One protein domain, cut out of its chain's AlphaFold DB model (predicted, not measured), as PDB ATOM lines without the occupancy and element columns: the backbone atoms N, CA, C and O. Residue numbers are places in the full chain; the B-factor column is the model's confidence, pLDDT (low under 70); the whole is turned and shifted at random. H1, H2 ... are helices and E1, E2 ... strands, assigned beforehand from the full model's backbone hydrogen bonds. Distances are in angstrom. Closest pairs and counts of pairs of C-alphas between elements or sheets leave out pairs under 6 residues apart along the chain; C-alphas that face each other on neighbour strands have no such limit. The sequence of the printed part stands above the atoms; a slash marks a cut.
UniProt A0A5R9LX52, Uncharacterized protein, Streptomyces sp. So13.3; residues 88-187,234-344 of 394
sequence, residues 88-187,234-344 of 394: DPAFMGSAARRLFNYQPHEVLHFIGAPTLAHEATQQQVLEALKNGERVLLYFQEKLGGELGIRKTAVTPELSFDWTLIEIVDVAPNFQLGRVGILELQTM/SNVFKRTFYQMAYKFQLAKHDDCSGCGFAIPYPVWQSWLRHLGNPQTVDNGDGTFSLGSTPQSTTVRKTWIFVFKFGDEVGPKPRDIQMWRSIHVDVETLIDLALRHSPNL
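What this domain is: This is residues 88 to 187 and 234 to 344 of the 394 residues of an uncharacterized protein of Streptomyces sp. So13.3 (UniProt A0A5R9LX52). A strongly twisted sheet of eight strands curls round helix H1, while H3, H4 and H5 cover its other face, and H6 packs on H4 and H5. The hairpin of E3 and E4 is a small second sheet, and residues 151 to 156 at its tip stick out. The printed part has 211 residues with six named helices and ten named strands, in the order H1 E1 H2 H3 E2 E3 E4 E5 E6 H4 E7 H5 E8 E9 E10 H6; the class is mixed, helices and strands. The large sheet is mixed, in the order E1 E2 E5 E6 E7 E9 E10 E8. The whole is compact, with a radius of gyration of the C-alphas of 18.0 A and spans of 59 by 52 by 35 A.

Where its parts are: Find C-alpha 89 at (-81.888, -0.734, 326.374), where H1, residues 89 to 100, begins. Then come E1, 108 to 112, H2, 113 to 117, H3, 119 to 130, 16.5 A long, E2, 134 to 140, E3, 147 to 149, E4, 158 to 160, and E5, 162 to 169, 21.5 A. E6, 175 to 184, 27.4 A, bends by 55 degrees at residue 178. H4, 234 to 250, 24.5 A, starts at C-alpha 234, (-53.517, 5.191, 323.207). Read on through E7, 256 to 264, 24.5 A, H5, 265 to 275, E8, 287 to 290, E9, 302 to 309, 23.3 A, and E10, 320 to 328, 21.8 A. H6, 330 to 344, 20.2 A, ends at C-alpha 344, (-43.067, -7.652, 317.635).

How they stand to each other: Start at edge strand E1, parallel to E2, with N 111 and O 136 2.9 A apart; E1, H2, H3 and E2 form a strand-helix-strand unit, parallel neighbour strands joined through helices, with a right-handed crossover. The hairpin E5 and E6 is antiparallel, with N 164 and O 180 2.8 A apart. E7 is parallel to E6, N 183 to O 260 being 2.8 A, and to E9, N 305 to O 261 being 2.8 A. H1 is on the sheet; its closest C-alphas to E7 are those of Leu 99 and Gly 258, 4.9 A. There are three layers, helices on both faces of the sheet: H3, H4 and H5 on one, H1 on the other. H5 and H6 touch at a steep tilt of 64 degrees, the closest C-alphas being those of Leu 275 and Ala 337, 4.6 A. Every O i to N i+4 pair is within hydrogen-bond range in H3, against 7 of 8 in H1, 11 of 13 in H4, 5 of 7 in H5, 8 of 11 in H6 and 0 of 1 in H2, where 2 of 2 O i to N i+3 pairs are.

The domain as a whole: The C-alphas of Pro 172 and Leu 344, the two farthest apart, are 59.5 A apart. Residues 188 to 233 are cut out, and C-alphas 187 and 234 are 10.3 A apart across the cut. The links H5 to E8 and E8 to E9 are long. Mean pLDDT of the printed part is 93.5; residues 294 and 296 to 297 are under 70.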
ATOM      1  N   ASP A  88     -78.663   2.409 325.269       88.81
ATOM      2  CA  ASP A  88     -79.588   1.671 324.402       88.81
ATOM      3  C   ASP A  88     -80.096   0.410 325.130       88.81
ATOM      4  O   ASP A  88     -79.353  -0.572 325.256       88.81
ATOM      5  N   PRO A  89     -81.346   0.401 325.629       82.88
ATOM      6  CA  PRO A  89     -81.888  -0.734 326.374       82.88
ATOM      7  C   PRO A  89     -81.886  -2.059 325.600       82.88
ATOM      8  O   PRO A  89     -81.708  -3.116 326.209       82.88
ATOM      9  N   ALA A  90     -82.045  -2.037 324.273       87.31
ATOM     10  CA  ALA A  90     -82.075  -3.251 323.459       87.31
ATOM     11  C   ALA A  90     -80.677  -3.876 323.338       87.31
ATOM     12  O   ALA A  90     -80.505  -5.093 323.517       87.31
ATOM     13  N   PHE A  91     -79.657  -3.047 323.100       92.44
ATOM     14  CA  PHE A  91     -78.260  -3.475 323.117       92.44
ATOM     15  C   PHE A  91     -77.845  -3.966 324.512       92.44
ATOM     16  O   PHE A  91     -77.283  -5.061 324.636       92.44
ATOM     17  N   MET A  92     -78.169  -3.208 325.565       91.50
ATOM     18  CA  MET A  92     -77.813  -3.558 326.945       91.50
ATOM     19  C   MET A  92     -78.509  -4.842 327.405       91.50
ATOM     20  O   MET A  92     -77.850  -5.727 327.948       91.50
ATOM     21  N   GLY A  93     -79.798  -5.019 327.103       92.50
ATOM     22  CA  GLY A  93     -80.524  -6.262 327.377       92.50
ATOM     23  C   GLY A  93     -79.922  -7.464 326.641       92.50
ATOM     24  O   GLY A  93     -79.793  -8.553 327.205       92.50
ATOM     25  N   SER A  94     -79.462  -7.270 325.403       93.06
ATOM     26  CA  SER A  94     -78.759  -8.309 324.640       93.06
ATOM     27  C   SER A  94     -77.409  -8.688 325.259       93.06
ATOM     28  O   SER A  94     -77.063  -9.875 325.300       93.06
ATOM     29  N   ALA A  95     -76.637  -7.711 325.740       96.19
ATOM     30  CA  ALA A  95     -75.396  -7.951 326.472       96.19
ATOM     31  C   ALA A  95     -75.668  -8.662 327.810       96.19
ATOM     32  O   ALA A  95     -75.021  -9.661 328.122       96.19
ATOM     33  N   ALA A  96     -76.685  -8.220 328.550       96.12
ATOM     34  CA  ALA A  96     -77.085  -8.791 329.830       96.12
ATOM     35  C   ALA A  96     -77.467 -10.274 329.708       96.12
ATOM     36  O   ALA A  96     -76.970 -11.097 330.472       96.12
ATOM     37  N   ARG A  97     -78.249 -10.654 328.688       95.56
ATOM     38  CA  ARG A  97     -78.563 -12.070 328.412       95.56
ATOM     39  C   ARG A  97     -77.309 -12.933 328.298       95.56
ATOM     40  O   ARG A  97     -77.275 -14.034 328.833       95.56
ATOM     41  N   ARG A  98     -76.264 -12.420 327.645       94.62
ATOM     42  CA  ARG A  98     -74.989 -13.133 327.479       94.62
ATOM     43  C   ARG A  98     -74.227 -13.239 328.799       94.62
ATOM     44  O   ARG A  98     -73.744 -14.319 329.113       94.62
ATOM     45  N   LEU A  99     -74.177 -12.166 329.593       96.56
ATOM     46  CA  LEU A  99     -73.529 -12.177 330.914       96.56
ATOM     47  C   LEU A  99     -74.199 -13.156 331.886       96.56
ATOM     48  O   LEU A  99     -73.519 -13.864 332.618       96.56
ATOM     49  N   PHE A 100     -75.528 -13.234 331.873       96.31
ATOM     50  CA  PHE A 100     -76.281 -14.117 332.766       96.31
ATOM     51  C   PHE A 100     -76.509 -15.527 332.208       96.31
ATOM     52  O   PHE A 100     -77.012 -16.386 332.938       96.31
ATOM     53  N   ASN A 101     -76.069 -15.779 330.969       93.94
ATOM     54  CA  ASN A 101     -76.282 -17.011 330.211       93.94
ATOM     55  C   ASN A 101     -77.771 -17.371 330.040       93.94
ATOM     56  O   ASN A 101     -78.156 -18.539 330.114       93.94
ATOM     57  N   TYR A 102     -78.609 -16.355 329.827       94.56
ATOM     58  CA  TYR A 102     -80.019 -16.543 329.511       94.56
ATOM     59  C   TYR A 102     -80.198 -16.963 328.055       94.56
ATOM     60  O   TYR A 102     -79.571 -16.426 327.137       94.56
ATOM     61  N   GLN A 103     -81.104 -17.906 327.843       91.06
ATOM     62  CA  GLN A 103     -81.484 -18.390 326.533       91.06
ATOM     63  C   GLN A 103     -82.266 -17.319 325.757       91.06
ATOM     64  O   GLN A 103     -82.972 -16.499 326.354       91.06
ATOM     65  N   PRO A 104     -82.210 -17.331 324.411       87.69
ATOM     66  CA  PRO A 104     -82.919 -16.349 323.588       87.69
ATOM     67  C   PRO A 104     -84.439 -16.310 323.804       87.69
ATOM     68  O   PRO A 104     -85.050 -15.268 323.598       87.69
ATOM     69  N   HIS A 105     -85.040 -17.431 324.215       90.50
ATOM     70  CA  HIS A 105     -86.484 -17.560 324.426       90.50
ATOM     71  C   HIS A 105     -86.943 -17.171 325.840       90.50
ATOM     72  O   HIS A 105     -88.143 -17.048 326.061       90.50
ATOM     73  N   GLU A 106     -86.029 -16.992 326.801       94.44
ATOM     74  CA  GLU A 106     -86.405 -16.536 328.143       94.44
ATOM     75  C   GLU A 106     -86.879 -15.078 328.075       94.44
ATOM     76  O   GLU A 106     -86.216 -14.227 327.473       94.44
ATOM     77  N   VAL A 107     -88.010 -14.755 328.698       95.75
ATOM     78  CA  VAL A 107     -88.468 -13.365 328.816       95.75
ATOM     79  C   VAL A 107     -87.585 -12.655 329.842       95.75
ATOM     80  O   VAL A 107     -87.359 -13.174 330.934       95.75
ATOM     81  N   LEU A 108     -87.037 -11.497 329.462       96.19
ATOM     82  CA  LEU A 108     -86.174 -10.676 330.311       96.19
ATOM     83  C   LEU A 108     -86.783  -9.285 330.457       96.19
ATOM     84  O   LEU A 108     -86.886  -8.550 329.475       96.19
ATOM     85  N   HIS A 109     -87.081  -8.914 331.694       95.62
ATOM     86  CA  HIS A 109     -87.406  -7.557 332.102       95.62
ATOM     87  C   HIS A 109     -86.114  -6.858 332.526       95.62
ATOM     88  O   HIS A 109     -85.476  -7.256 333.500       95.62
ATOM     89  N   PHE A 110     -85.711  -5.838 331.770       93.50
ATOM     90  CA  PHE A 110     -84.498  -5.058 332.015       93.50
ATOM     91  C   PHE A 110     -84.888  -3.666 332.517       93.50
ATOM     92  O   PHE A 110     -85.314  -2.817 331.735       93.50
ATOM     93  N   ILE A 111     -84.813  -3.460 333.832       90.81
ATOM     94  CA  ILE A 111     -85.469  -2.347 334.528       90.81
ATOM     95  C   ILE A 111     -84.418  -1.438 335.169       90.81
ATOM     96  O   ILE A 111     -83.491  -1.919 335.819       90.81
ATOM     97  N   GLY A 112     -84.560  -0.122 335.003       89.31
ATOM     98  CA  GLY A 112     -83.688   0.849 335.666       89.31
ATOM     99  C   GLY A 112     -84.013   0.961 337.152       89.31
ATOM    100  O   GLY A 112     -85.177   1.064 337.521       89.31
ATOM    101  N   ALA A 113     -82.998   0.974 338.015       91.31
ATOM    102  CA  ALA A 113     -83.186   0.973 339.466       91.31
ATOM    103  C   ALA A 113     -84.177   2.025 340.010       91.31
ATOM    104  O   ALA A 113     -85.003   1.659 340.850       91.31
ATOM    105  N   PRO A 114     -84.172   3.293 339.544       88.56
ATOM    106  CA  PRO A 114     -85.083   4.313 340.062       88.56
ATOM    107  C   PRO A 114     -86.564   4.007 339.842       88.56
ATOM    108  O   PRO A 114     -87.392   4.422 340.651       88.56
ATOM    109  N   THR A 115     -86.914   3.261 338.790       87.69
ATOM    110  CA  THR A 115     -88.323   3.026 338.456       87.69
ATOM    111  C   THR A 115     -89.015   2.101 339.458       87.69
ATOM    112  O   THR A 115     -90.236   2.127 339.567       87.69
ATOM    113  N   LEU A 116     -88.260   1.373 340.295       89.12
ATOM    114  CA  LEU A 116     -88.811   0.627 341.434       89.12
ATOM    115  C   LEU A 116     -89.485   1.514 342.489       89.12
ATOM    116  O   LEU A 116     -90.195   0.989 343.345       89.12
ATOM    117  N   ALA A 117     -89.300   2.836 342.452       89.44
ATOM    118  CA  ALA A 117     -90.077   3.756 343.280       89.44
ATOM    119  C   ALA A 117     -91.567   3.803 342.882       89.44
ATOM    120  O   ALA A 117     -92.399   4.231 343.681       89.44
ATOM    121  N   HIS A 118     -91.917   3.358 341.671       89.81
ATOM    122  CA  HIS A 118     -93.281   3.374 341.156       89.81
ATOM    123  C   HIS A 118     -93.999   2.044 341.408       89.81
ATOM    124  O   HIS A 118     -93.504   0.972 341.061       89.81
ATOM    125  N   GLU A 119     -95.220   2.118 341.946       94.00
ATOM    126  CA  GLU A 119     -96.041   0.940 342.259       94.00
ATOM    127  C   GLU A 119     -96.314   0.069 341.021       94.00
ATOM    128  O   GLU A 119     -96.241  -1.155 341.096       94.00
ATOM    129  N   ALA A 120     -96.545   0.687 339.858       93.69
ATOM    130  CA  ALA A 120     -96.769  -0.036 338.605       93.69
ATOM    131  C   ALA A 120     -95.569  -0.921 338.220       93.69
ATOM    132  O   ALA A 120     -95.740  -2.078 337.838       93.69
ATOM    133  N   THR A 121     -94.345  -0.412 338.380       92.06
ATOM    134  CA  THR A 121     -93.122  -1.184 338.121       92.06
ATOM    135  C   THR A 121     -92.935  -2.290 339.159       92.06
ATOM    136  O   THR A 121     -92.552  -3.402 338.800       92.06
ATOM    137  N   GLN A 122     -93.248  -2.039 340.435       93.94
ATOM    138  CA  GLN A 122     -93.204  -3.077 341.472       93.94
ATOM    139  C   GLN A 122     -94.168  -4.231 341.156       93.94
ATOM    140  O   GLN A 122     -93.787  -5.398 341.259       93.94
ATOM    141  N   GLN A 123     -95.392  -3.917 340.724       94.88
ATOM    142  CA  GLN A 123     -96.381  -4.910 340.302       94.88
ATOM    143  C   GLN A 123     -95.906  -5.697 339.072       94.88
ATOM    144  O   GLN A 123     -96.016  -6.922 339.062       94.88
ATOM    145  N   GLN A 124     -95.301  -5.025 338.087       94.94
ATOM    146  CA  GLN A 124     -94.708  -5.682 336.919       94.94
ATOM    147  C   GLN A 124     -93.614  -6.686 337.316       94.94
ATOM    148  O   GLN A 124     -93.585  -7.799 336.798       94.94
ATOM    149  N   VAL A 125     -92.725  -6.317 338.246       95.25
ATOM    150  CA  VAL A 125     -91.673  -7.217 338.750       95.25
ATOM    151  C   VAL A 125     -92.280  -8.425 339.460       95.25
ATOM    152  O   VAL A 125     -91.875  -9.554 339.196       95.25
ATOM    153  N   LEU A 126     -93.265  -8.207 340.333       95.19
ATOM    154  CA  LEU A 126     -93.970  -9.278 341.043       95.19
ATOM    155  C   LEU A 126     -94.623 -10.278 340.080       95.19
ATOM    156  O   LEU A 126     -94.520 -11.488 340.279       95.19
ATOM    157  N   GLU A 127     -95.293  -9.779 339.043       96.06
ATOM    158  CA  GLU A 127     -95.948 -10.613 338.038       96.06
ATOM    159  C   GLU A 127     -94.933 -11.401 337.200       96.06
ATOM    160  O   GLU A 127     -95.088 -12.614 337.050       96.06
ATOM    161  N   ALA A 128     -93.856 -10.751 336.749       96.62
ATOM    162  CA  ALA A 128     -92.792 -11.399 335.986       96.62
ATOM    163  C   ALA A 128     -92.149 -12.558 336.767       96.62
ATOM    164  O   ALA A 128     -92.045 -13.680 336.269       96.62
ATOM    165  N   LEU A 129     -91.796 -12.325 338.036       95.50
ATOM    166  CA  LEU A 129     -91.216 -13.360 338.899       95.50
ATOM    167  C   LEU A 129     -92.189 -14.521 339.132       95.50
ATOM    168  O   LEU A 129     -91.793 -15.685 339.063       95.50
ATOM    169  N   LYS A 130     -93.481 -14.230 339.335       95.31
ATOM    170  CA  LYS A 130     -94.525 -15.258 339.476       95.31
ATOM    171  C   LYS A 130     -94.673 -16.115 338.213       95.31
ATOM    172  O   LYS A 130     -94.963 -17.307 338.322       95.31
ATOM    173  N   ASN A 131     -94.453 -15.527 337.041       95.88
ATOM    174  CA  ASN A 131     -94.479 -16.216 335.751       95.88
ATOM    175  C   ASN A 131     -93.170 -16.970 335.442       95.88
ATOM    176  O   ASN A 131     -93.079 -17.643 334.416       95.88
ATOM    177  N   GLY A 132     -92.166 -16.902 336.326       94.50
ATOM    178  CA  GLY A 132     -90.852 -17.520 336.123       94.50
ATOM    179  C   GLY A 132     -89.973 -16.778 335.112       94.50
ATOM    180  O   GLY A 132     -89.015 -17.351 334.591       94.50
ATOM    181  N   GLU A 133     -90.300 -15.523 334.812       97.00
ATOM    182  CA  GLU A 133     -89.561 -14.665 333.889       97.00
ATOM    183  C   GLU A 133     -88.330 -14.061 334.582       97.00
ATOM    184  O   GLU A 133     -88.240 -13.989 335.810       97.00
ATOM    185  N   ARG A 134     -87.333 -13.638 333.797       97.31
ATOM    186  CA  ARG A 134     -86.097 -13.056 334.337       97.31
ATOM    187  C   ARG A 134     -86.283 -11.570 334.579       97.31
ATOM    188  O   ARG A 134     -86.727 -10.851 333.687       97.31
ATOM    189  N   VAL A 135     -85.848 -11.096 335.739       97.06
ATOM    190  CA  VAL A 135     -85.838  -9.671 336.069       97.06
ATOM    191  C   VAL A 135     -84.415  -9.248 336.410       97.06
ATOM    192  O   VAL A 135     -83.812  -9.760 337.353       97.06
ATOM    193  N   LEU A 136     -83.879  -8.303 335.638       97.12
ATOM    194  CA  LEU A 136     -82.610  -7.646 335.920       97.12
ATOM    195  C   LEU A 136     -82.860  -6.174 336.229       97.12
ATOM    196  O   LEU A 136     -83.390  -5.436 335.397       97.12
ATOM    197  N   LEU A 137     -82.415  -5.758 337.407       95.31
ATOM    198  CA  LEU A 137     -82.320  -4.359 337.781       95.31
ATOM    199  C   LEU A 137     -80.957  -3.820 337.362       95.31
ATOM    200  O   LEU A 137     -79.949  -4.479 337.614       95.31
ATOM    201  N   TYR A 138     -80.893  -2.633 336.771       94.31
ATOM    202  CA  TYR A 138     -79.616  -2.003 336.458       94.31
ATOM    203  C   TYR A 138     -79.429  -0.666 337.173       94.31
ATOM    204  O   TYR A 138     -80.354   0.136 337.298       94.31
ATOM    205  N   PHE A 139     -78.196  -0.438 337.613       94.50
ATOM    206  CA  PHE A 139     -77.701   0.794 338.212       94.50
ATOM    207  C   PHE A 139     -76.694   1.436 337.264       94.50
ATOM    208  O   PHE A 139     -75.783   0.750 336.803       94.50
ATOM    209  N   GLN A 140     -76.855   2.728 336.990       92.44
ATOM    210  CA  GLN A 140     -75.966   3.548 336.161       92.44
ATOM    211  C   GLN A 140     -75.906   4.959 336.767       92.44
ATOM    212  O   GLN A 140     -76.830   5.351 337.479       92.44
ATOM    213  N   GLU A 141     -74.858   5.744 336.496       89.88
ATOM    214  CA  GLU A 141     -74.650   7.099 337.053       89.88
ATOM    215  C   GLU A 141     -75.924   7.965 337.157       89.88
ATOM    216  O   GLU A 141     -76.178   8.560 338.203       89.88
ATOM    217  N   LYS A 142     -76.741   8.028 336.096       85.94
ATOM    218  CA  LYS A 142     -77.999   8.798 336.059       85.94
ATOM    219  C   LYS A 142     -79.237   7.967 336.396       85.94
ATOM    220  O   LYS A 142     -80.303   8.532 336.598       85.94
ATOM    221  N   LEU A 143     -79.104   6.645 336.495       84.81
ATOM    222  CA  LEU A 143     -80.185   5.689 336.743       84.81
ATOM    223  C   LEU A 143     -79.882   4.881 338.012       84.81
ATOM    224  O   LEU A 143     -79.549   3.699 337.958       84.81
ATOM    225  N   GLY A 144     -79.980   5.539 339.170       86.94
ATOM    226  CA  GLY A 144     -79.787   4.920 340.490       86.94
ATOM    227  C   GLY A 144     -78.379   5.068 341.075       86.94
ATOM    228  O   GLY A 144     -78.171   4.698 342.228       86.94
ATOM    229  N   GLY A 145     -77.449   5.660 340.321       92.81
ATOM    230  CA  GLY A 145     -76.059   5.858 340.720       92.81
ATOM    231  C   GLY A 145     -75.191   4.634 340.436       92.81
ATOM    232  O   GLY A 145     -75.669   3.504 340.412       92.81
ATOM    233  N   GLU A 146     -73.897   4.855 340.209       94.81
ATOM    234  CA  GLU A 146     -72.945   3.757 340.027       94.81
ATOM    235  C   GLU A 146     -72.704   3.013 341.342       94.81
ATOM    236  O   GLU A 146     -72.650   3.606 342.425       94.81
ATOM    237  N   LEU A 147     -72.503   1.702 341.231       96.19
ATOM    238  CA  LEU A 147     -72.036   0.870 342.332       96.19
ATOM    239  C   LEU A 147     -70.556   0.548 342.135       96.19
ATOM    240  O   LEU A 147     -70.008   0.658 341.039       96.19
ATOM    241  N   GLY A 148     -69.891   0.152 343.212       94.62
ATOM    242  CA  GLY A 148     -68.462  -0.103 343.173       94.62
ATOM    243  C   GLY A 148     -67.957  -0.876 344.375       94.62
ATOM    244  O   GLY A 148     -68.678  -1.133 345.342       94.62
ATOM    245  N   ILE A 149     -66.680  -1.231 344.312       94.25
ATOM    246  CA  ILE A 149     -65.947  -1.831 345.421       94.25
ATOM    247  C   ILE A 149     -65.082  -0.775 346.099       94.25
ATOM    248  O   ILE A 149     -64.412   0.027 345.450       94.25
ATOM    249  N   ARG A 150     -65.070  -0.790 347.432       96.12
ATOM    250  CA  ARG A 150     -64.252   0.129 348.229       96.12
ATOM    251  C   ARG A 150     -62.786  -0.293 348.199       96.12
ATOM    252  O   ARG A 150     -62.475  -1.485 348.194       96.12
ATOM    253  N   LYS A 151     -61.882   0.686 348.274       96.69
ATOM    254  CA  LYS A 151     -60.450   0.412 348.452       96.69
ATOM    255  C   LYS A 151     -60.176  -0.321 349.764       96.69
ATOM    256  O   LYS A 151     -60.820  -0.074 350.785       96.69
ATOM    257  N   THR A 152     -59.145  -1.152 349.743       96.62
ATOM    258  CA  THR A 152     -58.539  -1.752 350.935       96.62
ATOM    259  C   THR A 152     -57.063  -1.354 351.010       96.62
ATOM    260  O   THR A 152     -56.596  -0.512 350.244       96.62
ATOM    261  N   ALA A 153     -56.299  -1.960 351.923       97.38
ATOM    262  CA  ALA A 153     -54.847  -1.791 351.957       97.38
ATOM    263  C   ALA A 153     -54.139  -2.380 350.718       97.38
ATOM    264  O   ALA A 153     -53.014  -1.987 350.424       97.38
ATOM    265  N   VAL A 154     -54.777  -3.322 350.010       96.19
ATOM    266  CA  VAL A 154     -54.164  -4.089 348.908       96.19
ATOM    267  C   VAL A 154     -54.977  -4.063 347.610       96.19
ATOM    268  O   VAL A 154     -54.539  -4.628 346.612       96.19
ATOM    269  N   THR A 155     -56.133  -3.393 347.591       95.81
ATOM    270  CA  THR A 155     -56.985  -3.249 346.401       95.81
ATOM    271  C   THR A 155     -57.423  -1.797 346.205       95.81
ATOM    272  O   THR A 155     -57.775  -1.132 347.186       95.81
ATOM    273  N   PRO A 156     -57.434  -1.281 344.963       95.81
ATOM    274  CA  PRO A 156     -57.990   0.033 344.670       95.81
ATOM    275  C   PRO A 156     -59.517   0.047 344.817       95.81
ATOM    276  O   PRO A 156     -60.171  -0.995 344.850       95.81
ATOM    277  N   GLU A 157     -60.069   1.254 344.882       96.31
ATOM    278  CA  GLU A 157     -61.499   1.503 344.695       96.31
ATOM    279  C   GLU A 157     -61.821   1.466 343.199       96.31
ATOM    280  O   GLU A 157     -61.034   1.964 342.389       96.31
ATOM    281  N   LEU A 158     -62.951   0.859 342.836       95.75
ATOM    282  CA  LEU A 158     -63.436   0.784 341.458       95.75
ATOM    283  C   LEU A 158     -64.945   1.003 341.441       95.75
ATOM    284  O   LEU A 158     -65.652   0.370 342.220       95.75
ATOM    285  N   SER A 159     -65.417   1.824 340.510       96.62
ATOM    286  CA  SER A 159     -66.834   1.930 340.148       96.62
ATOM    287  C   SER A 159     -67.124   1.103 338.902       96.62
ATOM    288  O   SER A 159     -66.206   0.811 338.125       96.62
ATOM    289  N   PHE A 160     -68.384   0.738 338.718       97.12
ATOM    290  CA  PHE A 160     -68.893   0.051 337.541       97.12
ATOM    291  C   PHE A 160     -69.900   0.954 336.832       97.12
ATOM    292  O   PHE A 160     -70.876   1.367 337.462       97.12
ATOM    293  N   ASP A 161     -69.687   1.213 335.537       95.25
ATOM    294  CA  ASP A 161     -70.582   2.078 334.753       95.25
ATOM    295  C   ASP A 161     -72.026   1.561 334.808       95.25
ATOM    296  O   ASP A 161     -72.970   2.332 334.974       95.25
ATOM    297  N   TRP A 162     -72.182   0.239 334.686       96.00
ATOM    298  CA  TRP A 162     -73.445  -0.463 334.845       96.00
ATOM    299  C   TRP A 162     -73.288  -1.668 335.757       96.00
ATOM    300  O   TRP A 162     -72.516  -2.592 335.478       96.00
ATOM    301  N   THR A 163     -74.092  -1.701 336.813       97.62
ATOM    302  CA  THR A 163     -74.241  -2.888 337.660       97.62
ATOM    303  C   THR A 163     -75.610  -3.499 337.438       97.62
ATOM    304  O   THR A 163     -76.624  -2.833 337.617       97.62
ATOM    305  N   LEU A 164     -75.632  -4.767 337.043       97.69
ATOM    306  CA  LEU A 164     -76.835  -5.541 336.767       97.69
ATOM    307  C   LEU A 164     -77.077  -6.489 337.936       97.69
ATOM    308  O   LEU A 164     -76.176  -7.232 338.313       97.69
ATOM    309  N   ILE A 165     -78.277  -6.500 338.495       96.88
ATOM    310  CA  ILE A 165     -78.627  -7.337 339.637       96.88
ATOM    311  C   ILE A 165     -79.840  -8.180 339.267       96.88
ATOM    312  O   ILE A 165     -80.897  -7.652 338.925       96.88
ATOM    313  N   GLU A 166     -79.683  -9.498 339.340       97.31
ATOM    314  CA  GLU A 166     -80.786 -10.443 339.176       97.31
ATOM    315  C   GLU A 166     -81.700 -10.398 340.398       97.31
ATOM    316  O   GLU A 166     -81.242 -10.562 341.527       97.31
ATOM    317  N   ILE A 167     -82.994 -10.168 340.175       96.56
ATOM    318  CA  ILE A 167     -84.013 -10.304 341.217       96.56
ATOM    319  C   ILE A 167     -84.538 -11.736 341.139       96.56
ATOM    320  O   ILE A 167     -84.988 -12.176 340.082       96.56
ATOM    321  N   VAL A 168     -84.440 -12.468 342.248       93.94
ATOM    322  CA  VAL A 168     -84.880 -13.871 342.338       93.94
ATOM    323  C   VAL A 168     -86.247 -13.958 342.993       93.94
ATOM    324  O   VAL A 168     -87.107 -14.696 342.525       93.94
ATOM    325  N   ASP A 169     -86.444 -13.195 344.065       90.81
ATOM    326  CA  ASP A 169     -87.712 -13.116 344.775       90.81
ATOM    327  C   ASP A 169     -87.835 -11.745 345.445       90.81
ATOM    328  O   ASP A 169     -86.846 -11.053 345.692       90.81
ATOM    329  N   VAL A 170     -89.060 -11.341 345.742       84.81
ATOM    330  CA  VAL A 170     -89.379 -10.104 346.455       84.81
ATOM    331  C   VAL A 170     -90.253 -10.350 347.688       84.81
ATOM    332  O   VAL A 170     -90.405  -9.437 348.499       84.81
ATOM    333  N   ALA A 171     -90.791 -11.564 347.877       76.75
ATOM    334  CA  ALA A 171     -91.665 -11.900 349.000       76.75
ATOM    335  C   ALA A 171     -91.328 -13.279 349.607       76.75
ATOM    336  O   ALA A 171     -91.229 -14.256 348.882       76.75
ATOM    337  N   PRO A 172     -91.216 -13.423 350.944       72.19
ATOM    338  CA  PRO A 172     -91.423 -12.412 351.984       72.19
ATOM    339  C   PRO A 172     -90.228 -11.464 352.178       72.19
ATOM    340  O   PRO A 172     -90.350 -10.498 352.924       72.19
ATOM    341  N   ASN A 173     -89.090 -11.733 351.533       79.50
ATOM    342  CA  ASN A 173     -87.888 -10.908 351.592       79.50
ATOM    343  C   ASN A 173     -87.368 -10.652 350.178       79.50
ATOM    344  O   ASN A 173     -87.452 -11.525 349.318       79.50
ATOM    345  N   PHE A 174     -86.776  -9.480 349.970       85.81
ATOM    346  CA  PHE A 174     -86.105  -9.146 348.721       85.81
ATOM    347  C   PHE A 174     -84.835  -9.993 348.570       85.81
ATOM    348  O   PHE A 174     -83.868  -9.811 349.314       85.81
ATOM    349  N   GLN A 175     -84.855 -10.941 347.635       92.25
ATOM    350  CA  GLN A 175     -83.757 -11.853 347.359       92.25
ATOM    351  C   GLN A 175     -83.103 -11.512 346.025       92.25
ATOM    352  O   GLN A 175     -83.711 -11.576 344.953       92.25
ATOM    353  N   LEU A 176     -81.813 -11.208 346.113       93.69
ATOM    354  CA  LEU A 176     -80.956 -10.985 344.964       93.69
ATOM    355  C   LEU A 176     -80.278 -12.289 344.541       93.69
ATOM    356  O   LEU A 176     -79.911 -13.117 345.377       93.69
ATOM    357  N   GLY A 177     -80.135 -12.449 343.233       94.56
ATOM    358  CA  GLY A 177     -79.342 -13.483 342.591       94.56
ATOM    359  C   GLY A 177     -77.934 -12.982 342.302       94.56
ATOM    360  O   GLY A 177     -77.288 -12.352 343.139       94.56
ATOM    361  N   ARG A 178     -77.447 -13.274 341.096       96.38
ATOM    362  CA  ARG A 178     -76.091 -12.909 340.674       96.38
ATOM    363  C   ARG A 178     -75.993 -11.443 340.254       96.38
ATOM    364  O   ARG A 178     -76.979 -10.816 339.861       96.38
ATOM    365  N   VAL A 179     -74.766 -10.932 340.257       97.38
ATOM    366  CA  VAL A 179     -74.419  -9.586 339.788       97.38
ATOM    367  C   VAL A 179     -73.672  -9.658 338.458       97.38
ATOM    368  O   VAL A 179     -72.703 -10.400 338.321       97.38
ATOM    369  N   GLY A 180     -74.090  -8.868 337.478       98.06
ATOM    370  CA  GLY A 180     -73.378  -8.643 336.225       98.06
ATOM    371  C   GLY A 180     -72.755  -7.252 336.197       98.06
ATOM    372  O   GLY A 180     -73.299  -6.309 336.766       98.06
ATOM    373  N   ILE A 181     -71.622  -7.117 335.518       98.31
ATOM    374  CA  ILE A 181     -70.929  -5.839 335.331       98.31
ATOM    375  C   ILE A 181     -70.889  -5.534 333.839       98.31
ATOM    376  O   ILE A 181     -70.498  -6.388 333.039       98.31
ATOM    377  N   LEU A 182     -71.253  -4.316 333.457       97.88
ATOM    378  CA  LEU A 182     -71.094  -3.845 332.090       97.88
ATOM    379  C   LEU A 182     -70.408  -2.477 332.090       97.88
ATOM    380  O   LEU A 182     -70.869  -1.513 332.684       97.88
ATOM    381  N   GLU A 183     -69.264  -2.419 331.431       98.19
ATOM    382  CA  GLU A 183     -68.433  -1.228 331.302       98.19
ATOM    383  C   GLU A 183     -68.627  -0.644 329.911       98.19
ATOM    384  O   GLU A 183     -68.647  -1.384 328.927       98.19
ATOM    385  N   LEU A 184     -68.742   0.671 329.802       96.56
ATOM    386  CA  LEU A 184     -68.901   1.373 328.542       96.56
ATOM    387  C   LEU A 184     -67.690   2.270 328.308       96.56
ATOM    388  O   LEU A 184     -67.555   3.347 328.884       96.56
ATOM    389  N   GLN A 185     -66.844   1.890 327.353       97.12
ATOM    390  CA  GLN A 185     -65.738   2.751 326.953       97.12
ATOM    391  C   GLN A 185     -66.047   3.474 325.642       97.12
ATOM    392  O   GLN A 185     -66.149   2.874 324.571       97.12
ATOM    393  N   THR A 186     -66.109   4.800 325.732       95.56
ATOM    394  CA  THR A 186     -66.182   5.717 324.585       95.56
ATOM    395  C   THR A 186     -64.781   6.223 324.198       95.56
ATOM    396  O   THR A 186     -63.774   5.609 324.559       95.56
ATOM    397  N   MET A 187     -64.673   7.315 323.441       97.75
ATOM    398  CA  MET A 187     -63.405   7.897 323.006       97.75
ATOM    399  C   MET A 187     -63.219   9.324 323.530       97.75
ATOM    400  O   MET A 187     -64.093  10.173 323.371       97.75
ATOM    401  N   SER A 234     -54.372   5.888 322.239       95.31
ATOM    402  CA  SER A 234     -53.517   5.191 323.207       95.31
ATOM    403  C   SER A 234     -53.918   5.472 324.656       95.31
ATOM    404  O   SER A 234     -53.761   4.594 325.502       95.31
ATOM    405  N   ASN A 235     -54.418   6.673 324.966       96.19
ATOM    406  CA  ASN A 235     -54.837   7.013 326.325       96.19
ATOM    407  C   ASN A 235     -56.055   6.197 326.751       96.19
ATOM    408  O   ASN A 235     -56.064   5.635 327.845       96.19
ATOM    409  N   VAL A 236     -57.046   6.090 325.860       97.06
ATOM    410  CA  VAL A 236     -58.223   5.255 326.098       97.06
ATOM    411  C   VAL A 236     -57.798   3.805 326.307       97.06
ATOM    412  O   VAL A 236     -58.099   3.256 327.361       97.06
ATOM    413  N   PHE A 237     -56.991   3.226 325.406       98.38
ATOM    414  CA  PHE A 237     -56.505   1.852 325.581       98.38
ATOM    415  C   PHE A 237     -55.817   1.638 326.937       98.38
ATOM    416  O   PHE A 237     -56.147   0.692 327.638       98.38
ATOM    417  N   LYS A 238     -54.902   2.526 327.355       97.06
ATOM    418  CA  LYS A 238     -54.173   2.387 328.631       97.06
ATOM    419  C   LYS A 238     -55.103   2.333 329.842       97.06
ATOM    420  O   LYS A 238     -54.912   1.487 330.712       97.06
ATOM    421  N   ARG A 239     -56.092   3.232 329.910       96.31
ATOM    422  CA  ARG A 239     -57.041   3.273 331.033       96.31
ATOM    423  C   ARG A 239     -57.963   2.061 331.015       96.31
ATOM    424  O   ARG A 239     -58.182   1.451 332.057       96.31
ATOM    425  N   THR A 240     -58.491   1.709 329.848       98.12
ATOM    426  CA  THR A 240     -59.481   0.636 329.734       98.12
ATOM    427  C   THR A 240     -58.845  -0.739 329.869       98.12
ATOM    428  O   THR A 240     -59.404  -1.582 330.551       98.12
ATOM    429  N   PHE A 241     -57.644  -0.956 329.329       98.38
ATOM    430  CA  PHE A 241     -56.920  -2.223 329.456       98.38
ATOM    431  C   PHE A 241     -56.697  -2.615 330.922       98.38
ATOM    432  O   PHE A 241     -56.965  -3.754 331.296       98.38
ATOM    433  N   TYR A 242     -56.262  -1.670 331.766       97.94
ATOM    434  CA  TYR A 242     -56.114  -1.926 333.201       97.94
ATOM    435  C   TYR A 242     -57.448  -2.334 333.839       97.94
ATOM    436  O   TYR A 242     -57.512  -3.322 334.569       97.94
ATOM    437  N   GLN A 243     -58.521  -1.602 333.525       97.94
ATOM    438  CA  GLN A 243     -59.854  -1.918 334.030       97.94
ATOM    439  C   GLN A 243     -60.338  -3.289 333.556       97.94
ATOM    440  O   GLN A 243     -60.863  -4.036 334.369       97.94
ATOM    441  N   MET A 244     -60.123  -3.652 332.290       98.31
ATOM    442  CA  MET A 244     -60.466  -4.971 331.752       98.31
ATOM    443  C   MET A 244     -59.717  -6.069 332.492       98.31
ATOM    444  O   MET A 244     -60.342  -6.974 333.034       98.31
ATOM    445  N   ALA A 245     -58.387  -5.962 332.582       97.50
ATOM    446  CA  ALA A 245     -57.559  -6.949 333.265       97.50
ATOM    447  C   ALA A 245     -57.984  -7.142 334.730       97.50
ATOM    448  O   ALA A 245     -58.024  -8.272 335.208       97.50
ATOM    449  N   TYR A 246     -58.349  -6.065 335.433       97.94
ATOM    450  CA  TYR A 246     -58.779  -6.140 336.829       97.94
ATOM    451  C   TYR A 246     -60.228  -6.638 336.977       97.94
ATOM    452  O   TYR A 246     -60.490  -7.611 337.684       97.94
ATOM    453  N   LYS A 247     -61.192  -5.991 336.312       98.25
ATOM    454  CA  LYS A 247     -62.633  -6.269 336.458       98.25
ATOM    455  C   LYS A 247     -63.022  -7.635 335.885       98.25
ATOM    456  O   LYS A 247     -63.884  -8.304 336.448       98.25
ATOM    457  N   PHE A 248     -62.331  -8.126 334.856       97.69
ATOM    458  CA  PHE A 248     -62.518  -9.504 334.393       97.69
ATOM    459  C   PHE A 248     -62.064 -10.553 335.413       97.69
ATOM    460  O   PHE A 248     -62.653 -11.629 335.469       97.69
ATOM    461  N   GLN A 249     -61.063 -10.264 336.250       95.19
ATOM    462  CA  GLN A 249     -60.691 -11.169 337.343       95.19
ATOM    463  C   GLN A 249     -61.745 -11.144 338.458       95.19
ATOM    464  O   GLN A 249     -62.066 -12.199 338.998       95.19
ATOM    465  N   LEU A 250     -62.352  -9.983 338.747       93.62
ATOM    466  CA  LEU A 250     -63.492  -9.893 339.676       93.62
ATOM    467  C   LEU A 250     -64.677 -10.746 339.209       93.62
ATOM    468  O   LEU A 250     -65.322 -11.402 340.025       93.62
ATOM    469  N   ALA A 251     -64.913 -10.805 337.897       94.06
ATOM    470  CA  ALA A 251     -65.989 -11.601 337.314       94.06
ATOM    471  C   ALA A 251     -65.863 -13.109 337.573       94.06
ATOM    472  O   ALA A 251     -66.835 -13.840 337.410       94.06
ATOM    473  N   LYS A 252     -64.688 -13.598 337.992       91.12
ATOM    474  CA  LYS A 252     -64.497 -15.008 338.353       91.12
ATOM    475  C   LYS A 252     -65.207 -15.391 339.653       91.12
ATOM    476  O   LYS A 252     -65.433 -16.579 339.849       91.12
ATOM    477  N   HIS A 253     -65.583 -14.430 340.503       94.31
ATOM    478  CA  HIS A 253     -66.342 -14.702 341.724       94.31
ATOM    479  C   HIS A 253     -67.677 -15.398 341.412       94.31
ATOM    480  O   HIS A 253     -68.305 -15.109 340.390       94.31
ATOM    481  N   ASP A 254     -68.126 -16.306 342.279       92.44
ATOM    482  CA  ASP A 254     -69.319 -17.128 342.027       92.44
ATOM    483  C   ASP A 254     -70.608 -16.299 341.982       92.44
ATOM    484  O   ASP A 254     -71.443 -16.508 341.101       92.44
ATOM    485  N   ASP A 255     -70.701 -15.276 342.833       94.25
ATOM    486  CA  ASP A 255     -71.822 -14.326 342.830       94.25
ATOM    487  C   ASP A 255     -71.827 -13.387 341.612       94.25
ATOM    488  O   ASP A 255     -72.809 -12.677 341.383       94.25
ATOM    489  N   CYS A 256     -70.756 -13.368 340.809       96.69
ATOM    490  CA  CYS A 256     -70.716 -12.604 339.571       96.69
ATOM    491  C   CYS A 256     -71.110 -13.484 338.376       96.69
ATOM    492  O   CYS A 256     -70.483 -14.514 338.101       96.69
ATOM    493  N   SER A 257     -72.146 -13.069 337.642       97.06
ATOM    494  CA  SER A 257     -72.580 -13.728 336.408       97.06
ATOM    495  C   SER A 257     -71.575 -13.506 335.278       97.06
ATOM    496  O   SER A 257     -71.230 -14.446 334.564       97.06
ATOM    497  N   GLY A 258     -71.028 -12.294 335.185       97.56
ATOM    498  CA  GLY A 258     -69.964 -11.945 334.259       97.56
ATOM    499  C   GLY A 258     -69.670 -10.448 334.222       97.56
ATOM    500  O   GLY A 258     -70.410  -9.632 334.769       97.56
ATOM    501  N   CYS A 259     -68.592 -10.091 333.531       98.44
ATOM    502  CA  CYS A 259     -68.208  -8.721 333.225       98.44
ATOM    503  C   CYS A 259     -68.032  -8.553 331.712       98.44
ATOM    504  O   CYS A 259     -67.339  -9.339 331.058       98.44
ATOM    505  N   GLY A 260     -68.662  -7.520 331.159       98.38
ATOM    506  CA  GLY A 260     -68.563  -7.147 329.754       98.38
ATOM    507  C   GLY A 260     -68.031  -5.732 329.569       98.38
ATOM    508  O   GLY A 260     -68.341  -4.854 330.363       98.38
ATOM    509  N   PHE A 261     -67.287  -5.492 328.493       98.62
ATOM    510  CA  PHE A 261     -66.929  -4.146 328.034       98.62
ATOM    511  C   PHE A 261     -67.608  -3.864 326.697       98.62
ATOM    512  O   PHE A 261     -67.268  -4.474 325.682       98.62
ATOM    513  N   ALA A 262     -68.562  -2.940 326.687       98.44
ATOM    514  CA  ALA A 262     -69.183  -2.404 325.490       98.44
ATOM    515  C   ALA A 262     -68.299  -1.309 324.884       98.44
ATOM    516  O   ALA A 262     -68.018  -0.294 325.526       98.44
ATOM    517  N   ILE A 263     -67.862  -1.508 323.638       98.44
ATOM    518  CA  ILE A 263     -67.010  -0.551 322.923       98.44
ATOM    519  C   ILE A 263     -67.463  -0.358 321.471       98.44
ATOM    520  O   ILE A 263     -67.841  -1.325 320.804       98.44
ATOM    521  N   PRO A 264     -67.376   0.866 320.923       98.19
ATOM    522  CA  PRO A 264     -67.611   1.090 319.505       98.19
ATOM    523  C   PRO A 264     -66.595   0.346 318.631       98.19
ATOM    524  O   PRO A 264     -65.414   0.228 318.971       98.19
ATOM    525  N   TYR A 265     -67.021  -0.065 317.439       97.94
ATOM    526  CA  TYR A 265     -66.174  -0.697 316.431       97.94
ATOM    527  C   TYR A 265     -64.875   0.076 316.140       97.94
ATOM    528  O   TYR A 265     -63.822  -0.561 316.126       97.94
ATOM    529  N   PRO A 266     -64.872   1.416 315.986       97.81
ATOM    530  CA  PRO A 266     -63.628   2.168 315.812       97.81
ATOM    531  C   PRO A 266     -62.637   2.024 316.970       97.81
ATOM    532  O   PRO A 266     -61.429   1.936 316.750       97.81
ATOM    533  N   VAL A 267     -63.141   1.959 318.208       98.25
ATOM    534  CA  VAL A 267     -62.310   1.762 319.403       98.25
ATOM    535  C   VAL A 267     -61.658   0.387 319.340       98.25
ATOM    536  O   VAL A 267     -60.434   0.302 319.437       98.25
ATOM    537  N   TRP A 268     -62.437  -0.660 319.055       98.12
ATOM    538  CA  TRP A 268     -61.911  -2.011 318.850       98.12
ATOM    539  C   TRP A 268     -60.841  -2.069 317.749       98.12
ATOM    540  O   TRP A 268     -59.752  -2.590 317.982       98.12
ATOM    541  N   GLN A 269     -61.101  -1.479 316.577       97.69
ATOM    542  CA  GLN A 269     -60.125  -1.428 315.479       97.69
ATOM    543  C   GLN A 269     -58.823  -0.742 315.908       97.69
ATOM    544  O   GLN A 269     -57.731  -1.241 315.637       97.69
ATOM    545  N   SER A 270     -58.920   0.362 316.655       97.38
ATOM    546  CA  SER A 270     -57.744   1.075 317.159       97.38
ATOM    547  C   SER A 270     -56.913   0.269 318.165       97.38
ATOM    548  O   SER A 270     -55.713   0.518 318.308       97.38
ATOM    549  N   TRP A 271     -57.533  -0.695 318.852       98.06
ATOM    550  CA  TRP A 271     -56.891  -1.544 319.854       98.06
ATOM    551  C   TRP A 271     -56.133  -2.723 319.250       98.06
ATOM    552  O   TRP A 271     -55.211  -3.219 319.893       98.06
ATOM    553  N   LEU A 272     -56.435  -3.135 318.014       97.69
ATOM    554  CA  LEU A 272     -55.785  -4.292 317.389       97.69
ATOM    555  C   LEU A 272     -54.255  -4.177 317.417       97.69
ATOM    556  O   LEU A 272     -53.584  -5.099 317.869       97.69
ATOM    557  N   ARG A 273     -53.681  -3.019 317.062       95.56
ATOM    558  CA  ARG A 273     -52.221  -2.795 317.144       95.56
ATOM    559  C   ARG A 273     -51.661  -2.851 318.568       95.56
ATOM    560  O   ARG A 273     -50.542  -3.317 318.772       95.56
ATOM    561  N   HIS A 274     -52.436  -2.410 319.559       97.25
ATOM    562  CA  HIS A 274     -52.034  -2.495 320.962       97.25
ATOM    563  C   HIS A 274     -51.974  -3.945 321.454       97.25
ATOM    564  O   HIS A 274     -51.235  -4.234 322.386       97.25
ATOM    565  N   LEU A 275     -52.696  -4.849 320.790       97.81
ATOM    566  CA  LEU A 275     -52.745  -6.276 321.089       97.81
ATOM    567  C   LEU A 275     -51.894  -7.131 320.128       97.81
ATOM    568  O   LEU A 275     -51.986  -8.351 320.163       97.81
ATOM    569  N   GLY A 276     -51.091  -6.522 319.248       96.56
ATOM    570  CA  GLY A 276     -50.262  -7.260 318.282       96.56
ATOM    571  C   GLY A 276     -51.044  -7.825 317.090       96.56
ATOM    572  O   GLY A 276     -50.649  -8.821 316.502       96.56
ATOM    573  N   ASN A 277     -52.150  -7.175 316.725       96.56
ATOM    574  CA  ASN A 277     -53.060  -7.548 315.639       96.56
ATOM    575  C   ASN A 277     -53.620  -8.984 315.759       96.56
ATOM    576  O   ASN A 277     -53.469  -9.793 314.836       96.56
ATOM    577  N   PRO A 278     -54.262  -9.319 316.892       95.94
ATOM    578  CA  PRO A 278     -54.724 -10.672 317.142       95.94
ATOM    579  C   PRO A 278     -55.867 -11.047 316.196       95.94
ATOM    580  O   PRO A 278     -56.698 -10.214 315.825       95.94
ATOM    581  N   GLN A 279     -55.950 -12.332 315.866       93.94
ATOM    582  CA  GLN A 279     -57.121 -12.904 315.208       93.94
ATOM    583  C   GLN A 279     -58.092 -13.427 316.265       93.94
ATOM    584  O   GLN A 279     -57.687 -14.073 317.231       93.94
ATOM    585  N   THR A 280     -59.380 -13.159 316.077       95.19
ATOM    586  CA  THR A 280     -60.441 -13.761 316.890       95.19
ATOM    587  C   THR A 280     -60.922 -15.050 316.240       95.19
ATOM    588  O   THR A 280     -61.154 -15.064 315.030       95.19
ATOM    589  N   VAL A 281     -61.137 -16.094 317.033       95.12
ATOM    590  CA  VAL A 281     -61.670 -17.379 316.561       95.12
ATOM    591  C   VAL A 281     -63.196 -17.322 316.564       95.12
ATOM    592  O   VAL A 281     -63.779 -16.920 317.564       95.12
ATOM    593  N   ASP A 282     -63.839 -17.694 315.460       94.56
ATOM    594  CA  ASP A 282     -65.295 -17.871 315.400       94.56
ATOM    595  C   ASP A 282     -65.681 -19.183 316.100       94.56
ATOM    596  O   ASP A 282     -65.110 -20.236 315.812       94.56
ATOM    597  N   ASN A 283     -66.624 -19.117 317.039       91.75
ATOM    598  CA  ASN A 283     -67.075 -20.276 317.805       91.75
ATOM    599  C   ASN A 283     -68.227 -21.041 317.117       91.75
ATOM    600  O   ASN A 283     -68.632 -22.089 317.617       91.75
ATOM    601  N   GLY A 284     -68.775 -20.538 316.004       90.62
ATOM    602  CA  GLY A 284     -69.891 -21.151 315.268       90.62
ATOM    603  C   GLY A 284     -71.277 -20.927 315.890       90.62
ATOM    604  O   GLY A 284     -72.271 -21.426 315.371       90.62
ATOM    605  N   ASP A 285     -71.358 -20.165 316.982       89.00
ATOM    606  CA  ASP A 285     -72.580 -19.827 317.729       89.00
ATOM    607  C   ASP A 285     -72.929 -18.323 317.635       89.00
ATOM    608  O   ASP A 285     -73.731 -17.805 318.413       89.00
ATOM    609  N   GLY A 286     -72.297 -17.601 316.701       90.69
ATOM    610  CA  GLY A 286     -72.406 -16.144 316.576       90.69
ATOM    611  C   GLY A 286     -71.537 -15.360 317.569       90.69
ATOM    612  O   GLY A 286     -71.626 -14.131 317.627       90.69
ATOM    613  N   THR A 287     -70.691 -16.040 318.347       94.44
ATOM    614  CA  THR A 287     -69.694 -15.422 319.226       94.44
ATOM    615  C   THR A 287     -68.272 -15.705 318.753       94.44
ATOM    616  O   THR A 287     -68.001 -16.639 318.001       94.44
ATOM    617  N   PHE A 288     -67.344 -14.886 319.234       96.31
ATOM    618  CA  PHE A 288     -65.926 -14.992 318.933       96.31
ATOM    619  C   PHE A 288     -65.125 -15.219 320.212       96.31
ATOM    620  O   PHE A 288     -65.592 -14.881 321.296       96.31
ATOM    621  N   SER A 289     -63.908 -15.739 320.096       96.25
ATOM    622  CA  SER A 289     -62.971 -15.901 321.211       96.25
ATOM    623  C   SER A 289     -61.649 -15.188 320.925       96.25
ATOM    624  O   SER A 289     -61.105 -15.290 319.824       96.25
ATOM    625  N   LEU A 290     -61.126 -14.478 321.924       96.06
ATOM    626  CA  LEU A 290     -59.753 -13.984 321.967       96.06
ATOM    627  C   LEU A 290     -58.948 -14.870 322.928       96.06
ATOM    628  O   LEU A 290     -59.154 -14.807 324.139       96.06
ATOM    629  N   GLY A 291     -58.054 -15.691 322.372       90.19
ATOM    630  CA  GLY A 291     -57.326 -16.730 323.105       90.19
ATOM    631  C   GLY A 291     -57.949 -18.110 322.943       90.19
ATOM    632  O   GLY A 291     -58.507 -18.423 321.891       90.19
ATOM    633  N   SER A 292     -57.815 -18.961 323.960       79.62
ATOM    634  CA  SER A 292     -58.324 -20.332 323.906       79.62
ATOM    635  C   SER A 292     -59.843 -20.361 323.736       79.62
ATOM    636  O   SER A 292     -60.579 -19.730 324.496       79.62
ATOM    637  N   THR A 293     -60.321 -21.135 322.761       71.88
ATOM    638  CA  THR A 293     -61.749 -21.422 322.614       71.88
ATOM    639  C   THR A 293     -62.227 -22.179 323.854       71.88
ATOM    640  O   THR A 293     -61.686 -23.251 324.149       71.88
ATOM    641  N   PRO A 294     -63.218 -21.660 324.599       67.88
ATOM    642  CA  PRO A 294     -63.748 -22.361 325.760       67.88
ATOM    643  C   PRO A 294     -64.310 -23.718 325.343       67.88
ATOM    644  O   PRO A 294     -64.953 -23.830 324.296       67.88
ATOM    645  N   GLN A 295     -64.124 -24.739 326.179       71.00
ATOM    646  CA  GLN A 295     -64.885 -25.978 326.020       71.00
ATOM    647  C   GLN A 295     -66.382 -25.654 326.122       71.00
ATOM    648  O   GLN A 295     -66.766 -24.773 326.890       71.00
ATOM    649  N   SER A 296     -67.225 -26.374 325.375       63.72
ATOM    650  CA  SER A 296     -68.680 -26.131 325.287       63.72
ATOM    651  C   SER A 296     -69.382 -26.009 326.655       63.72
ATOM    652  O   SER A 296     -70.351 -25.276 326.802       63.72
ATOM    653  N   THR A 297     -68.852 -26.669 327.688       62.47
ATOM    654  CA  THR A 297     -69.403 -26.686 329.052       62.47
ATOM    655  C   THR A 297     -68.893 -25.567 329.969       62.47
ATOM    656  O   THR A 297     -69.362 -25.449 331.098       62.47
ATOM    657  N   THR A 298     -67.924 -24.754 329.535       74.06
ATOM    658  CA  THR A 298     -67.326 -23.711 330.382       74.06
ATOM    659  C   THR A 298     -68.176 -22.446 330.353       74.06
ATOM    660  O   THR A 298     -68.406 -21.869 329.290       74.06
ATOM    661  N   VAL A 299     -68.609 -21.977 331.529       78.00
ATOM    662  CA  VAL A 299     -69.348 -20.714 331.656       78.00
ATOM    663  C   VAL A 299     -68.440 -19.547 331.266       78.00
ATOM    664  O   VAL A 299     -67.404 -19.306 331.884       78.00
ATOM    665  N   ARG A 300     -68.848 -18.813 330.230       86.94
ATOM    666  CA  ARG A 300     -68.140 -17.649 329.691       86.94
ATOM    667  C   ARG A 300     -68.523 -16.395 330.476       86.94
ATOM    668  O   ARG A 300     -69.623 -15.876 330.302       86.94
ATOM    669  N   LYS A 301     -67.618 -15.900 331.324       94.12
ATOM    670  CA  LYS A 301     -67.885 -14.753 332.213       94.12
ATOM    671  C   LYS A 301     -67.307 -13.421 331.727       94.12
ATOM    672  O   LYS A 301     -67.680 -12.382 332.255       94.12
ATOM    673  N   THR A 302     -66.409 -13.420 330.748       97.06
ATOM    674  CA  THR A 302     -65.617 -12.238 330.364       97.06
ATOM    675  C   THR A 302     -65.815 -11.904 328.892       97.06
ATOM    676  O   THR A 302     -65.517 -12.712 328.011       97.06
ATOM    677  N   TRP A 303     -66.335 -10.707 328.619       98.12
ATOM    678  CA  TRP A 303     -66.809 -10.340 327.286       98.12
ATOM    679  C   TRP A 303     -66.351  -8.954 326.834       98.12
ATOM    680  O   TRP A 303     -66.255  -8.013 327.617       98.12
ATOM    681  N   ILE A 304     -66.145  -8.807 325.529       98.56
ATOM    682  CA  ILE A 304     -66.110  -7.523 324.829       98.56
ATOM    683  C   ILE A 304     -67.288  -7.506 323.858       98.56
ATOM    684  O   ILE A 304     -67.386  -8.348 322.963       98.56
ATOM    685  N   PHE A 305     -68.177  -6.537 324.027       98.56
ATOM    686  CA  PHE A 305     -69.312  -6.293 323.150       98.56
ATOM    687  C   PHE A 305     -68.963  -5.145 322.211       98.56
ATOM    688  O   PHE A 305     -69.023  -3.972 322.576       98.56
ATOM    689  N   VAL A 306     -68.556  -5.488 320.995       98.50
ATOM    690  CA  VAL A 306     -68.218  -4.499 319.977       98.50
ATOM    691  C   VAL A 306     -69.481  -4.138 319.211       98.50
ATOM    692  O   VAL A 306     -70.139  -5.023 318.662       98.50
ATOM    693  N   PHE A 307     -69.802  -2.850 319.130       97.94
ATOM    694  CA  PHE A 307     -71.017  -2.371 318.472       97.94
ATOM    695  C   PHE A 307     -70.750  -1.354 317.363       97.94
ATOM    696  O   PHE A 307     -69.681  -0.745 317.288       97.94
ATOM    697  N   LYS A 308     -71.731  -1.175 316.481       96.38
ATOM    698  CA  LYS A 308     -71.746  -0.172 315.410       96.38
ATOM    699  C   LYS A 308     -73.019   0.659 315.499       96.38
ATOM    700  O   LYS A 308     -73.998   0.216 316.089       96.38
ATOM    701  N   PHE A 309     -72.995   1.845 314.906       94.12
ATOM    702  CA  PHE A 309     -74.230   2.561 314.603       94.12
ATOM    703  C   PHE A 309     -74.870   1.948 313.358       94.12
ATOM    704  O   PHE A 309     -74.141   1.488 312.477       94.12
ATOM    705  N   GLY A 310     -76.200   1.937 313.301       88.56
ATOM    706  CA  GLY A 310     -76.928   1.579 312.085       88.56
ATOM    707  C   GLY A 310     -76.558   2.490 310.908       88.56
ATOM    708  O   GLY A 310     -76.148   3.637 311.098       88.56
ATOM    709  N   ASP A 311     -76.699   1.968 309.691       81.94
ATOM    710  CA  ASP A 311     -76.336   2.686 308.460       81.94
ATOM    711  C   ASP A 311     -77.434   3.653 307.980       81.94
ATOM    712  O   ASP A 311     -77.181   4.531 307.152       81.94
ATOM    713  N   GLU A 312     -78.660   3.503 308.491       79.94
ATOM    714  CA  GLU A 312     -79.801   4.318 308.087       79.94
ATOM    715  C   GLU A 312     -79.721   5.724 308.685       79.94
ATOM    716  O   GLU A 312     -79.658   5.918 309.900       79.94
ATOM    717  N   VAL A 313     -79.754   6.721 307.801       79.31
ATOM    718  CA  VAL A 313     -79.955   8.119 308.176       79.31
ATOM    719  C   VAL A 313     -81.450   8.370 308.154       79.31
ATOM    720  O   VAL A 313     -82.094   8.191 307.120       79.31
ATOM    721  N   GLY A 314     -82.001   8.764 309.292       83.00
ATOM    722  CA  GLY A 314     -83.433   8.927 309.449       83.00
ATOM    723  C   GLY A 314     -83.787  10.016 310.451       83.00
ATOM    724  O   GLY A 314     -82.905  10.676 310.997       83.00
ATOM    725  N   PRO A 315     -85.090  10.204 310.704       82.69
ATOM    726  CA  PRO A 315     -85.577  11.256 311.587       82.69
ATOM    727  C   PRO A 315     -85.258  11.015 313.066       82.69
ATOM    728  O   PRO A 315     -85.407  11.939 313.857       82.69
ATOM    729  N   LYS A 316     -84.866   9.791 313.436       90.38
ATOM    730  CA  LYS A 316     -84.497   9.392 314.797       90.38
ATOM    731  C   LYS A 316     -82.980   9.191 314.903       90.38
ATOM    732  O   LYS A 316     -82.344   8.892 313.888       90.38
ATOM    733  N   PRO A 317     -82.405   9.274 316.117       93.56
ATOM    734  CA  PRO A 317     -81.025   8.868 316.351       93.56
ATOM    735  C   PRO A 317     -80.749   7.446 315.849       93.56
ATOM    736  O   PRO A 317     -81.605   6.572 315.966       93.56
ATOM    737  N   ARG A 318     -79.545   7.200 315.317       93.56
ATOM    738  CA  ARG A 318     -79.164   5.875 314.794       93.56
ATOM    739  C   ARG A 318     -79.135   4.827 315.911       93.56
ATOM    740  O   ARG A 318     -78.511   5.060 316.951       93.56
ATOM    741  N   ASP A 319     -79.696   3.653 315.664       91.31
ATOM    742  CA  ASP A 319     -79.643   2.547 316.625       91.31
ATOM    743  C   ASP A 319     -78.213   2.026 316.826       91.31
ATOM    744  O   ASP A 319     -77.347   2.163 315.951       91.31
ATOM    745  N   ILE A 320     -77.968   1.396 317.978       94.00
ATOM    746  CA  ILE A 320     -76.731   0.663 318.238       94.00
ATOM    747  C   ILE A 320     -76.943  -0.821 317.961       94.00
ATOM    748  O   ILE A 320     -77.802  -1.483 318.533       94.00
ATOM    749  N   GLN A 321     -76.092  -1.374 317.103       94.50
ATOM    750  CA  GLN A 321     -76.151  -2.767 316.691       94.50
ATOM    751  C   GLN A 321     -74.934  -3.531 317.207       94.50
ATOM    752  O   GLN A 321     -73.783  -3.129 317.005       94.50
ATOM    753  N   MET A 322     -75.183  -4.672 317.852       95.56
ATOM    754  CA  MET A 322     -74.132  -5.607 318.255       95.56
ATOM    755  C   MET A 322     -73.415  -6.132 317.003       95.56
ATOM    756  O   MET A 322     -73.993  -6.881 316.223       95.56
ATOM    757  N   TRP A 323     -72.146  -5.763 316.821       96.75
ATOM    758  CA  TRP A 323     -71.333  -6.231 315.696       96.75
ATOM    759  C   TRP A 323     -70.599  -7.528 316.032       96.75
ATOM    760  O   TRP A 323     -70.576  -8.450 315.221       96.75
ATOM    761  N   ARG A 324     -70.000  -7.613 317.227       97.12
ATOM    762  CA  ARG A 324     -69.373  -8.842 317.734       97.12
ATOM    763  C   ARG A 324     -69.524  -8.970 319.240       97.12
ATOM    764  O   ARG A 324     -69.331  -8.010 319.977       97.12
ATOM    765  N   SER A 325     -69.778 -10.194 319.692       97.62
ATOM    766  CA  SER A 325     -69.615 -10.605 321.089       97.62
ATOM    767  C   SER A 325     -68.359 -11.466 321.193       97.62
ATOM    768  O   SER A 325     -68.322 -12.563 320.640       97.62
ATOM    769  N   ILE A 326     -67.322 -10.954 321.850       97.81
ATOM    770  CA  ILE A 326     -66.008 -11.594 321.934       97.81
ATOM    771  C   ILE A 326     -65.796 -12.067 323.368       97.81
ATOM    772  O   ILE A 326     -65.669 -11.251 324.275       97.81
ATOM    773  N   HIS A 327     -65.753 -13.376 323.580       96.88
ATOM    774  CA  HIS A 327     -65.278 -13.956 324.824       96.88
ATOM    775  C   HIS A 327     -63.767 -13.754 324.949       96.88
ATOM    776  O   HIS A 327     -63.028 -13.935 323.978       96.88
ATOM    777  N   VAL A 328     -63.303 -13.398 326.142       96.19
ATOM    778  CA  VAL A 328     -61.897 -13.060 326.373       96.19
ATOM    779  C   VAL A 328     -61.281 -13.980 327.410       96.19
ATOM    780  O   VAL A 328     -61.703 -13.980 328.565       96.19
ATOM    781  N   ASP A 329     -60.221 -14.686 327.023       94.62
ATOM    782  CA  ASP A 329     -59.282 -15.241 327.991       94.62
ATOM    783  C   ASP A 329     -58.391 -14.114 328.542       94.62
ATOM    784  O   ASP A 329     -57.661 -13.449 327.803       94.62
ATOM    785  N   VAL A 330     -58.498 -13.853 329.848       94.75
ATOM    786  CA  VAL A 330     -57.875 -12.676 330.481       94.75
ATOM    787  C   VAL A 330     -56.352 -12.747 330.421       94.75
ATOM    788  O   VAL A 330     -55.705 -11.729 330.177       94.75
ATOM    789  N   GLU A 331     -55.778 -13.936 330.597       95.19
ATOM    790  CA  GLU A 331     -54.326 -14.120 330.539       95.19
ATOM    791  C   GLU A 331     -53.805 -13.870 329.121       95.19
ATOM    792  O   GLU A 331     -52.813 -13.165 328.946       95.19
ATOM    793  N   THR A 332     -54.528 -14.341 328.101       96.38
ATOM    794  CA  THR A 332     -54.227 -14.040 326.698       96.38
ATOM    795  C   THR A 332     -54.301 -12.541 326.422       96.38
ATOM    796  O   THR A 332     -53.404 -11.997 325.785       96.38
ATOM    797  N   LEU A 333     -55.331 -11.835 326.908       97.25
ATOM    798  CA  LEU A 333     -55.433 -10.381 326.739       97.25
ATOM    799  C   LEU A 333     -54.205  -9.660 327.322       97.25
ATOM    800  O   LEU A 333     -53.660  -8.750 326.689       97.25
ATOM    801  N   ILE A 334     -53.770 -10.068 328.517       97.94
ATOM    802  CA  ILE A 334     -52.602  -9.500 329.201       97.94
ATOM    803  C   ILE A 334     -51.314  -9.806 328.426       97.94
ATOM    804  O   ILE A 334     -50.510  -8.898 328.199       97.94
ATOM    805  N   ASP A 335     -51.122 -11.055 328.001       98.06
ATOM    806  CA  ASP A 335     -49.957 -11.486 327.225       98.06
ATOM    807  C   ASP A 335     -49.850 -10.732 325.892       98.06
ATOM    808  O   ASP A 335     -48.799 -10.165 325.581       98.06
ATOM    809  N   LEU A 336     -50.962 -10.619 325.157       98.12
ATOM    810  CA  LEU A 336     -51.019  -9.910 323.881       98.12
ATOM    811  C   LEU A 336     -50.567  -8.449 324.011       98.12
ATOM    812  O   LEU A 336     -49.751  -7.965 323.221       98.12
ATOM    813  N   ALA A 337     -51.079  -7.748 325.025       97.88
ATOM    814  CA  ALA A 337     -50.807  -6.329 325.229       97.88
ATOM    815  C   ALA A 337     -49.405  -6.051 325.790       97.88
ATOM    816  O   ALA A 337     -48.765  -5.072 325.403       97.88
ATOM    817  N   LEU A 338     -48.940  -6.873 326.737       98.06
ATOM    818  CA  LEU A 338     -47.749  -6.570 327.542       98.06
ATOM    819  C   LEU A 338     -46.509  -7.378 327.158       98.06
ATOM    820  O   LEU A 338     -45.412  -7.026 327.591       98.06
ATOM    821  N   ARG A 339     -46.654  -8.441 326.361       97.31
ATOM    822  CA  ARG A 339     -45.533  -9.271 325.898       97.31
ATOM    823  C   ARG A 339     -45.500  -9.371 324.382       97.31
ATOM    824  O   ARG A 339     -44.515  -8.951 323.784       97.31
ATOM    825  N   HIS A 340     -46.571  -9.853 323.756       96.31
ATOM    826  CA  HIS A 340     -46.588 -10.109 322.316       96.31
ATOM    827  C   HIS A 340     -46.370  -8.835 321.483       96.31
ATOM    828  O   HIS A 340     -45.411  -8.767 320.716       96.31
ATOM    829  N   SER A 341     -47.198  -7.796 321.669       95.94
ATOM    830  CA  SER A 341     -47.073  -6.538 320.913       95.94
ATOM    831  C   SER A 341     -45.704  -5.852 321.103       95.94
ATOM    832  O   SER A 341     -45.060  -5.521 320.101       95.94
ATOM    833  N   PRO A 342     -45.174  -5.703 322.337       94.50
ATOM    834  CA  PRO A 342     -43.807  -5.219 322.538       94.50
ATOM    835  C   PRO A 342     -42.729  -6.071 321.854       94.50
ATOM    836  O   PRO A 342     -41.813  -5.505 321.257       94.50
ATOM    837  N   ASN A 343     -42.834  -7.404 321.893       95.06
ATOM    838  CA  ASN A 343     -41.858  -8.288 321.251       95.06
ATOM    839  C   ASN A 343     -41.839  -8.103 319.729       95.06
ATOM    840  O   ASN A 343     -40.757  -7.959 319.167       95.06
ATOM    841  N   LEU A 344     -42.999  -7.967 319.072       93.75
ATOM    842  CA  LEU A 344     -43.067  -7.652 317.635       93.75
ATOM    843  C   LEU A 344     -42.345  -6.332 317.291       93.75
ATOM    844  O   LEU A 344     -41.658  -6.217 316.270       93.75
TER     845      LEU A 344